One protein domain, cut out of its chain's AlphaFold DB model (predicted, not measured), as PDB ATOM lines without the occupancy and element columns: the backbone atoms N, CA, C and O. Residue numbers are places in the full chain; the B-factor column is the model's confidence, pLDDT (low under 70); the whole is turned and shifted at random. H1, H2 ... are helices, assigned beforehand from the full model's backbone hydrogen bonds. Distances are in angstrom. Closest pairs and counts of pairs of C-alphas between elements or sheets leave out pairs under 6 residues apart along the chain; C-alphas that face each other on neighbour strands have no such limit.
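Overview. This is residues 294 to 317 and 373 to 408 of the 867 residues of an uncharacterized protein of Biomphalaria glabrata (UniProt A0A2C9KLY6). Three helices, H1, H2 and H3, stand side by side in a small up-and-down bundle, their centres at the corners of a triangle and each of them in contact with the other two. A very short fourth helix, H4, follows H3 after a single residue and sits near H1, and a stretch without a named helix, residues 308 to 317, follows H1 up to a cut. The printed part has 60 residues with four named helices in the order H1, H2, H3, H4 and no named strand; its class is all helix. The whole is compact, with a radius of gyration of the C-alphas of 10.8 A, and rounded, its C-alphas spanning 27 by 25 by 19 A along the three main axes.

Arrangement. H1, residues 294 to 307, H2, residues 374 to 386, and H3, residues 390 to 400, form the up-and-down bundle, in which each helix runs against the one before it in the chain. H1 and H2 touch, their closest C-alphas being those of Lys 298 and Leu 384, 6.1 A apart. Their lines stand at a shallow tilt of 12 degrees, and they run opposite ways. H1 also touches H3, where the closest C-alphas, those of Thr 297 and Cys 393, are 6.1 A apart. These two helices run the same way at a shallow tilt of 13 degrees. H2 touches H3 with residues 380 to 384 alone; the closest C-alphas are those of Met 380 and Val 396, 6.6 A apart. H2 and H3 form a helical hairpin, running opposite ways at a shallow tilt of 17 degrees. The three helix pairs that touch are at shallow tilts, and the packing is mostly aligned. H4, residues 402 to 405, is close to H1 but not clearly touching it, with the C-alphas of Ile 304 and Thr 405 the closest at 7.5 A. H3 and H4 meet only through their link, and H2 and H4 are apart. In H1 and H3 every pair of O i and N i+4 is within hydrogen-bond range, in H2 8 of 9 pairs are, and H4 is too short for such a pair; its one pair of O i and N i+3 is not within range.

Along the chain. H1 begins with the C-alpha of Arg 294 at (39.053, 190.015, -16.824) and ends at Ala 307; it is the longest helix, with 14 residues and 19.7 A from first to last C-alpha. H2 has 13 residues, from Lys 374 at (20.035, 196.602, -11.316) to Thr 386, and its first and last C-alphas are 18.4 A apart. H3 has 11 residues, from Met 390 to Leu 400, over 15.8 A. H4 has four residues, Val 402 to Thr 405, and the C-alpha of Thr 405 is at (28.087, 184.282, -1.918).

Size, cuts and confidence. The two C-alphas farthest apart are those of Thr 386 and Glu 408, at 30.0 A. Residues 318 to 372 are cut out, and C-alphas 317 and 373 are 18.0 A apart across the cut, which lies in the link from H1 to H2. Of the links that are printed whole, H2 to H3, with three residues, and H3 to H4, with one, are both tight. The mean pLDDT of the printed part is 75.4, and it is under 70 at residues 313 to 317, 386 to 388 and 403 to 408; H1 has a mean of 87 and H4 one of 63.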
ATOM      1  N   ARG A 294      40.204 189.131 -16.558       89.19
ATOM      2  CA  ARG A 294      39.053 190.015 -16.824       89.19
ATOM      3  C   ARG A 294      37.845 189.227 -17.346       89.19
ATOM      4  O   ARG A 294      36.744 189.372 -16.818       89.19
ATOM      5  N   GLU A 295      38.062 188.333 -18.311       90.50
ATOM      6  CA  GLU A 295      37.036 187.430 -18.866       90.50
ATOM      7  C   GLU A 295      36.433 186.503 -17.795       90.50
ATOM      8  O   GLU A 295      35.211 186.432 -17.652       90.50
ATOM      9  N   LEU A 296      37.281 185.854 -16.986       92.31
ATOM     10  CA  LEU A 296      36.858 185.034 -15.844       92.31
ATOM     11  C   LEU A 296      36.072 185.858 -14.811       92.31
ATOM     12  O   LEU A 296      35.022 185.425 -14.333       92.31
ATOM     13  N   THR A 297      36.554 187.057 -14.477       90.69
ATOM     14  CA  THR A 297      35.910 187.939 -13.496       90.69
ATOM     15  C   THR A 297      34.529 188.379 -13.973       90.69
ATOM     16  O   THR A 297      33.581 188.349 -13.186       90.69
ATOM     17  N   LYS A 298      34.381 188.706 -15.264       89.44
ATOM     18  CA  LYS A 298      33.084 189.001 -15.890       89.44
ATOM     19  C   LYS A 298      32.144 187.796 -15.803       89.44
ATOM     20  O   LYS A 298      31.056 187.935 -15.254       89.44
ATOM     21  N   ALA A 299      32.582 186.601 -16.203       88.50
ATOM     22  CA  ALA A 299      31.752 185.392 -16.155       88.50
ATOM     23  C   ALA A 299      31.320 184.979 -14.728       88.50
ATOM     24  O   ALA A 299      30.185 184.534 -14.524       88.50
ATOM     25  N   VAL A 300      32.189 185.151 -13.724       88.50
ATOM     26  CA  VAL A 300      31.849 184.946 -12.301       88.50
ATOM     27  C   VAL A 300      30.866 186.011 -11.812       88.50
ATOM     28  O   VAL A 300      29.885 185.677 -11.147       88.50
ATOM     29  N   THR A 301      31.094 187.277 -12.166       88.19
ATOM     30  CA  THR A 301      30.221 188.398 -11.791       88.19
ATOM     31  C   THR A 301      28.825 188.215 -12.380       88.19
ATOM     32  O   THR A 301      27.843 188.248 -11.641       88.19
ATOM     33  N   GLU A 302      28.715 187.890 -13.670       85.94
ATOM     34  CA  GLU A 302      27.449 187.543 -14.325       85.94
ATOM     35  C   GLU A 302      26.750 186.361 -13.634       85.94
ATOM     36  O   GLU A 302      25.544 186.415 -13.380       85.94
ATOM     37  N   GLN A 303      27.487 185.304 -13.267       85.31
ATOM     38  CA  GLN A 303      26.928 184.167 -12.530       85.31
ATOM     39  C   GLN A 303      26.360 184.577 -11.161       85.31
ATOM     40  O   GLN A 303      25.269 184.126 -10.806       85.31
ATOM     41  N   ILE A 304      27.061 185.428 -10.407       84.50
ATOM     42  CA  ILE A 304      26.622 185.908  -9.089       84.50
ATOM     43  C   ILE A 304      25.417 186.848  -9.213       84.50
ATOM     44  O   ILE A 304      24.432 186.681  -8.494       84.50
ATOM     45  N   LEU A 305      25.453 187.800 -10.146       84.88
ATOM     46  CA  LEU A 305      24.360 188.747 -10.380       84.88
ATOM     47  C   LEU A 305      23.093 188.040 -10.891       84.88
ATOM     48  O   LEU A 305      21.992 188.380 -10.454       84.88
ATOM     49  N   THR A 306      23.235 187.011 -11.736       83.94
ATOM     50  CA  THR A 306      22.111 186.159 -12.170       83.94
ATOM     51  C   THR A 306      21.549 185.356 -10.993       83.94
ATOM     52  O   THR A 306      20.337 185.304 -10.805       83.94
ATOM     53  N   ALA A 307      22.409 184.766 -10.150       80.75
ATOM     54  CA  ALA A 307      21.979 184.015  -8.965       80.75
ATOM     55  C   ALA A 307      21.274 184.897  -7.913       80.75
ATOM     56  O   ALA A 307      20.396 184.415  -7.201       80.75
ATOM     57  N   ARG A 308      21.613 186.192  -7.852       83.00
ATOM     58  CA  ARG A 308      20.925 187.217  -7.045       83.00
ATOM     59  C   ARG A 308      19.664 187.797  -7.714       83.00
ATOM     60  O   ARG A 308      19.001 188.629  -7.105       83.00
ATOM     61  N   GLY A 309      19.325 187.396  -8.944       81.50
ATOM     62  CA  GLY A 309      18.162 187.904  -9.692       81.50
ATOM     63  C   GLY A 309      18.298 189.347 -10.205       81.50
ATOM     64  O   GLY A 309      17.302 189.974 -10.569       81.50
ATOM     65  N   LEU A 310      19.518 189.893 -10.228       82.06
ATOM     66  CA  LEU A 310      19.785 191.281 -10.621       82.06
ATOM     67  C   LEU A 310      19.857 191.445 -12.145       82.06
ATOM     68  O   LEU A 310      19.370 192.443 -12.674       82.06
ATOM     69  N   ILE A 311      20.377 190.448 -12.862       82.06
ATOM     70  CA  ILE A 311      20.425 190.413 -14.333       82.06
ATOM     71  C   ILE A 311      19.724 189.163 -14.875       82.06
ATOM     72  O   ILE A 311      19.645 188.143 -14.189       82.06
ATOM     73  N   ASP A 312      19.218 189.252 -16.103       75.69
ATOM     74  CA  ASP A 312      18.472 188.171 -16.743       75.69
ATOM     75  C   ASP A 312      19.413 187.208 -17.489       75.69
ATOM     76  O   ASP A 312      20.391 187.611 -18.123       75.69
ATOM     77  N   ALA A 313      19.124 185.907 -17.415       59.16
ATOM     78  CA  ALA A 313      20.010 184.850 -17.905       59.16
ATOM     79  C   ALA A 313      20.122 184.832 -19.446       59.16
ATOM     80  O   ALA A 313      19.385 184.118 -20.126       59.16
ATOM     81  N   GLY A 314      21.072 185.598 -19.985       55.03
ATOM     82  CA  GLY A 314      21.350 185.696 -21.423       55.03
ATOM     83  C   GLY A 314      21.521 187.119 -21.964       55.03
ATOM     84  O   GLY A 314      21.698 187.270 -23.172       55.03
ATOM     85  N   SER A 315      21.491 188.157 -21.118       48.62
ATOM     86  CA  SER A 315      21.705 189.560 -21.514       48.62
ATOM     87  C   SER A 315      23.177 189.867 -21.857       48.62
ATOM     88  O   SER A 315      23.868 190.580 -21.130       48.62
ATOM     89  N   SER A 316      23.665 189.296 -22.961       39.75
ATOM     90  CA  SER A 316      25.041 189.437 -23.455       39.75
ATOM     91  C   SER A 316      25.299 190.832 -24.034       39.75
ATOM     92  O   SER A 316      24.908 191.122 -25.165       39.75
ATOM     93  N   LEU A 317      25.998 191.687 -23.282       43.12
ATOM     94  CA  LEU A 317      26.578 192.927 -23.809       43.12
ATOM     95  C   LEU A 317      27.865 192.597 -24.581       43.12
ATOM     96  O   LEU A 317      28.940 192.468 -23.987       43.12
ATOM     97  N   SER A 373      21.411 197.524  -6.678       75.06
ATOM     98  CA  SER A 373      20.355 197.723  -7.665       75.06
ATOM     99  C   SER A 373      20.728 197.087  -9.009       75.06
ATOM    100  O   SER A 373      21.883 196.737  -9.267       75.06
ATOM    101  N   LYS A 374      19.753 196.993  -9.925       71.44
ATOM    102  CA  LYS A 374      20.035 196.602 -11.316       71.44
ATOM    103  C   LYS A 374      20.976 197.590 -12.032       71.44
ATOM    104  O   LYS A 374      21.649 197.184 -12.971       71.44
ATOM    105  N   GLY A 375      21.044 198.853 -11.592       71.19
ATOM    106  CA  GLY A 375      21.985 199.844 -12.126       71.19
ATOM    107  C   GLY A 375      23.426 199.540 -11.718       71.19
ATOM    108  O   GLY A 375      24.289 199.413 -12.581       71.19
ATOM    109  N   ASP A 376      23.661 199.319 -10.424       76.31
ATOM    110  CA  ASP A 376      24.994 199.007  -9.883       76.31
ATOM    111  C   ASP A 376      25.539 197.696 -10.479       76.31
ATOM    112  O   ASP A 376      26.705 197.604 -10.863       76.31
ATOM    113  N   ALA A 377      24.664 196.696 -10.635       74.88
ATOM    114  CA  ALA A 377      24.975 195.420 -11.276       74.88
ATOM    115  C   ALA A 377      25.450 195.573 -12.735       74.88
ATOM    116  O   ALA A 377      26.373 194.877 -13.159       74.88
ATOM    117  N   LEU A 378      24.842 196.486 -13.503       75.94
ATOM    118  CA  LEU A 378      25.270 196.794 -14.871       75.94
ATOM    119  C   LEU A 378      26.566 197.615 -14.881       75.94
ATOM    120  O   LEU A 378      27.458 197.316 -15.673       75.94
ATOM    121  N   GLN A 379      26.718 198.574 -13.964       79.25
ATOM    122  CA  GLN A 379      27.932 199.387 -13.849       79.25
ATOM    123  C   GLN A 379      29.169 198.537 -13.507       79.25
ATOM    124  O   GLN A 379      30.237 198.763 -14.070       79.25
ATOM    125  N   MET A 380      29.035 197.510 -12.659       79.00
ATOM    126  CA  MET A 380      30.110 196.537 -12.402       79.00
ATOM    127  C   MET A 380      30.533 195.785 -13.677       79.00
ATOM    128  O   MET A 380      31.721 195.578 -13.911       79.00
ATOM    129  N   LEU A 381      29.582 195.393 -14.531       77.88
ATOM    130  CA  LEU A 381      29.872 194.699 -15.794       77.88
ATOM    131  C   LEU A 381      30.476 195.634 -16.854       77.88
ATOM    132  O   LEU A 381      31.330 195.208 -17.637       77.88
ATOM    133  N   GLU A 382      30.077 196.905 -16.860       79.31
ATOM    134  CA  GLU A 382      30.669 197.957 -17.690       79.31
ATOM    135  C   GLU A 382      32.114 198.256 -17.259       79.31
ATOM    136  O   GLU A 382      33.009 198.274 -18.106       79.31
ATOM    137  N   GLN A 383      32.383 198.366 -15.953       76.50
ATOM    138  CA  GLN A 383      33.736 198.493 -15.390       76.50
ATOM    139  C   GLN A 383      34.632 197.298 -15.752       76.50
ATOM    140  O   GLN A 383      35.795 197.491 -16.088       76.50
ATOM    141  N   LEU A 384      34.103 196.068 -15.758       77.31
ATOM    142  CA  LEU A 384      34.846 194.875 -16.194       77.31
ATOM    143  C   LEU A 384      35.021 194.764 -17.720       77.31
ATOM    144  O   LEU A 384      35.799 193.932 -18.181       77.31
ATOM    145  N   THR A 385      34.311 195.574 -18.510       72.56
ATOM    146  CA  THR A 385      34.431 195.595 -19.980       72.56
ATOM    147  C   THR A 385      35.328 196.748 -20.457       72.56
ATOM    148  O   THR A 385      36.102 196.572 -21.395       72.56
ATOM    149  N   THR A 386      35.280 197.897 -19.777       68.62
ATOM    150  CA  THR A 386      36.080 199.107 -20.068       68.62
ATOM    151  C   THR A 386      37.392 199.180 -19.277       68.62
ATOM    152  O   THR A 386      38.353 199.796 -19.725       68.62
ATOM    153  N   GLY A 387      37.462 198.539 -18.108       59.19
ATOM    154  CA  GLY A 387      38.656 198.498 -17.273       59.19
ATOM    155  C   GLY A 387      39.777 197.669 -17.897       59.19
ATOM    156  O   GLY A 387      39.570 196.529 -18.324       59.19
ATOM    157  N   GLN A 388      40.982 198.242 -17.909       61.34
ATOM    158  CA  GLN A 388      42.204 197.599 -18.406       61.34
ATOM    159  C   GLN A 388      43.112 197.053 -17.281       61.34
ATOM    160  O   GLN A 388      44.154 196.483 -17.586       61.34
ATOM    161  N   ASN A 389      42.755 197.207 -15.993       73.00
ATOM    162  CA  ASN A 389      43.611 196.819 -14.859       73.00
ATOM    163  C   ASN A 389      43.054 195.675 -13.985       73.00
ATOM    164  O   ASN A 389      41.852 195.403 -13.921       73.00
ATOM    165  N   MET A 390      43.973 195.002 -13.286       75.81
ATOM    166  CA  MET A 390      43.682 193.880 -12.387       75.81
ATOM    167  C   MET A 390      42.944 194.308 -11.111       75.81
ATOM    168  O   MET A 390      42.090 193.568 -10.617       75.81
ATOM    169  N   ASP A 391      43.210 195.509 -10.593       78.88
ATOM    170  CA  ASP A 391      42.580 195.987  -9.360       78.88
ATOM    171  C   ASP A 391      41.079 196.229  -9.508       78.88
ATOM    172  O   ASP A 391      40.344 195.980  -8.553       78.88
ATOM    173  N   ALA A 392      40.581 196.642 -10.680       80.06
ATOM    174  CA  ALA A 392      39.140 196.702 -10.931       80.06
ATOM    175  C   ALA A 392      38.490 195.314 -10.780       80.06
ATOM    176  O   ALA A 392      37.452 195.181 -10.128       80.06
ATOM    177  N   CYS A 393      39.143 194.266 -11.294       84.00
ATOM    178  CA  CYS A 393      38.667 192.889 -11.172       84.00
ATOM    179  C   CYS A 393      38.626 192.426  -9.704       84.00
ATOM    180  O   CYS A 393      37.623 191.869  -9.255       84.00
ATOM    181  N   LEU A 394      39.682 192.705  -8.931       84.56
ATOM    182  CA  LEU A 394      39.734 192.376  -7.501       84.56
ATOM    183  C   LEU A 394      38.703 193.168  -6.682       84.56
ATOM    184  O   LEU A 394      38.048 192.589  -5.818       84.56
ATOM    185  N   ASN A 395      38.513 194.459  -6.975       84.12
ATOM    186  CA  ASN A 395      37.545 195.307  -6.278       84.12
ATOM    187  C   ASN A 395      36.098 194.844  -6.498       84.12
ATOM    188  O   ASN A 395      35.353 194.754  -5.525       84.12
ATOM    189  N   VAL A 396      35.698 194.502  -7.730       84.94
ATOM    190  CA  VAL A 396      34.336 193.997  -7.999       84.94
ATOM    191  C   VAL A 396      34.083 192.686  -7.245       84.94
ATOM    192  O   VAL A 396      33.054 192.541  -6.586       84.94
ATOM    193  N   LEU A 397      35.039 191.751  -7.242       84.56
ATOM    194  CA  LEU A 397      34.904 190.484  -6.509       84.56
ATOM    195  C   LEU A 397      34.897 190.668  -4.981       84.56
ATOM    196  O   LEU A 397      34.164 189.959  -4.286       84.56
ATOM    197  N   ALA A 398      35.671 191.623  -4.460       83.50
ATOM    198  CA  ALA A 398      35.675 191.984  -3.044       83.50
ATOM    199  C   ALA A 398      34.335 192.607  -2.608       83.50
ATOM    200  O   ALA A 398      33.773 192.198  -1.594       83.50
ATOM    201  N   GLN A 399      33.777 193.532  -3.398       82.19
ATOM    202  CA  GLN A 399      32.458 194.139  -3.156       82.19
ATOM    203  C   GLN A 399      31.318 193.111  -3.224       82.19
ATOM    204  O   GLN A 399      30.350 193.182  -2.462       82.19
ATOM    205  N   LEU A 400      31.423 192.132  -4.123       80.31
ATOM    206  CA  LEU A 400      30.436 191.063  -4.246       80.31
ATOM    207  C   LEU A 400      30.515 190.021  -3.118       80.31
ATOM    208  O   LEU A 400      29.565 189.249  -3.007       80.31
ATOM    209  N   ASP A 401      31.581 189.990  -2.308       74.69
ATOM    210  CA  ASP A 401      31.914 188.905  -1.367       74.69
ATOM    211  C   ASP A 401      31.676 187.523  -1.996       74.69
ATOM    212  O   ASP A 401      30.772 186.759  -1.629       74.69
ATOM    213  N   VAL A 402      32.486 187.212  -3.010       71.69
ATOM    214  CA  VAL A 402      32.414 185.924  -3.718       71.69
ATOM    215  C   VAL A 402      32.669 184.725  -2.798       71.69
ATOM    216  O   VAL A 402      32.176 183.630  -3.069       71.69
ATOM    217  N   THR A 403      33.379 184.943  -1.688       64.25
ATOM    218  CA  THR A 403      33.700 183.948  -0.659       64.25
ATOM    219  C   THR A 403      32.493 183.475   0.146       64.25
ATOM    220  O   THR A 403      32.383 182.271   0.372       64.25
ATOM    221  N   SER A 404      31.581 184.365   0.553       59.75
ATOM    222  CA  SER A 404      30.320 183.953   1.196       59.75
ATOM    223  C   SER A 404      29.206 183.667   0.187       59.75
ATOM    224  O   SER A 404      28.372 182.795   0.414       59.75
ATOM    225  N   THR A 405      29.199 184.359  -0.956       56.41
ATOM    226  CA  THR A 405      28.087 184.282  -1.918       56.41
ATOM    227  C   THR A 405      28.081 182.984  -2.722       56.41
ATOM    228  O   THR A 405      27.014 182.504  -3.108       56.41
ATOM    229  N   MET A 406      29.246 182.384  -2.982       57.72
ATOM    230  CA  MET A 406      29.339 181.093  -3.665       57.72
ATOM    231  C   MET A 406      29.377 179.927  -2.668       57.72
ATOM    232  O   MET A 406      30.328 179.146  -2.651       57.72
ATOM    233  N   GLU A 407      28.319 179.763  -1.861       51.75
ATOM    234  CA  GLU A 407      28.129 178.545  -1.062       51.75
ATOM    235  C   GLU A 407      27.997 177.316  -1.981       51.75
ATOM    236  O   GLU A 407      26.961 177.023  -2.585       51.75
ATOM    237  N   GLU A 408      29.099 176.580  -2.115       62.00
ATOM    238  CA  GLU A 408      29.226 175.429  -3.003       62.00
ATOM    239  C   GLU A 408      28.480 174.183  -2.484       62.00
ATOM    240  O   GLU A 408      29.100 173.216  -2.045       62.00
TER     241      GLU A 408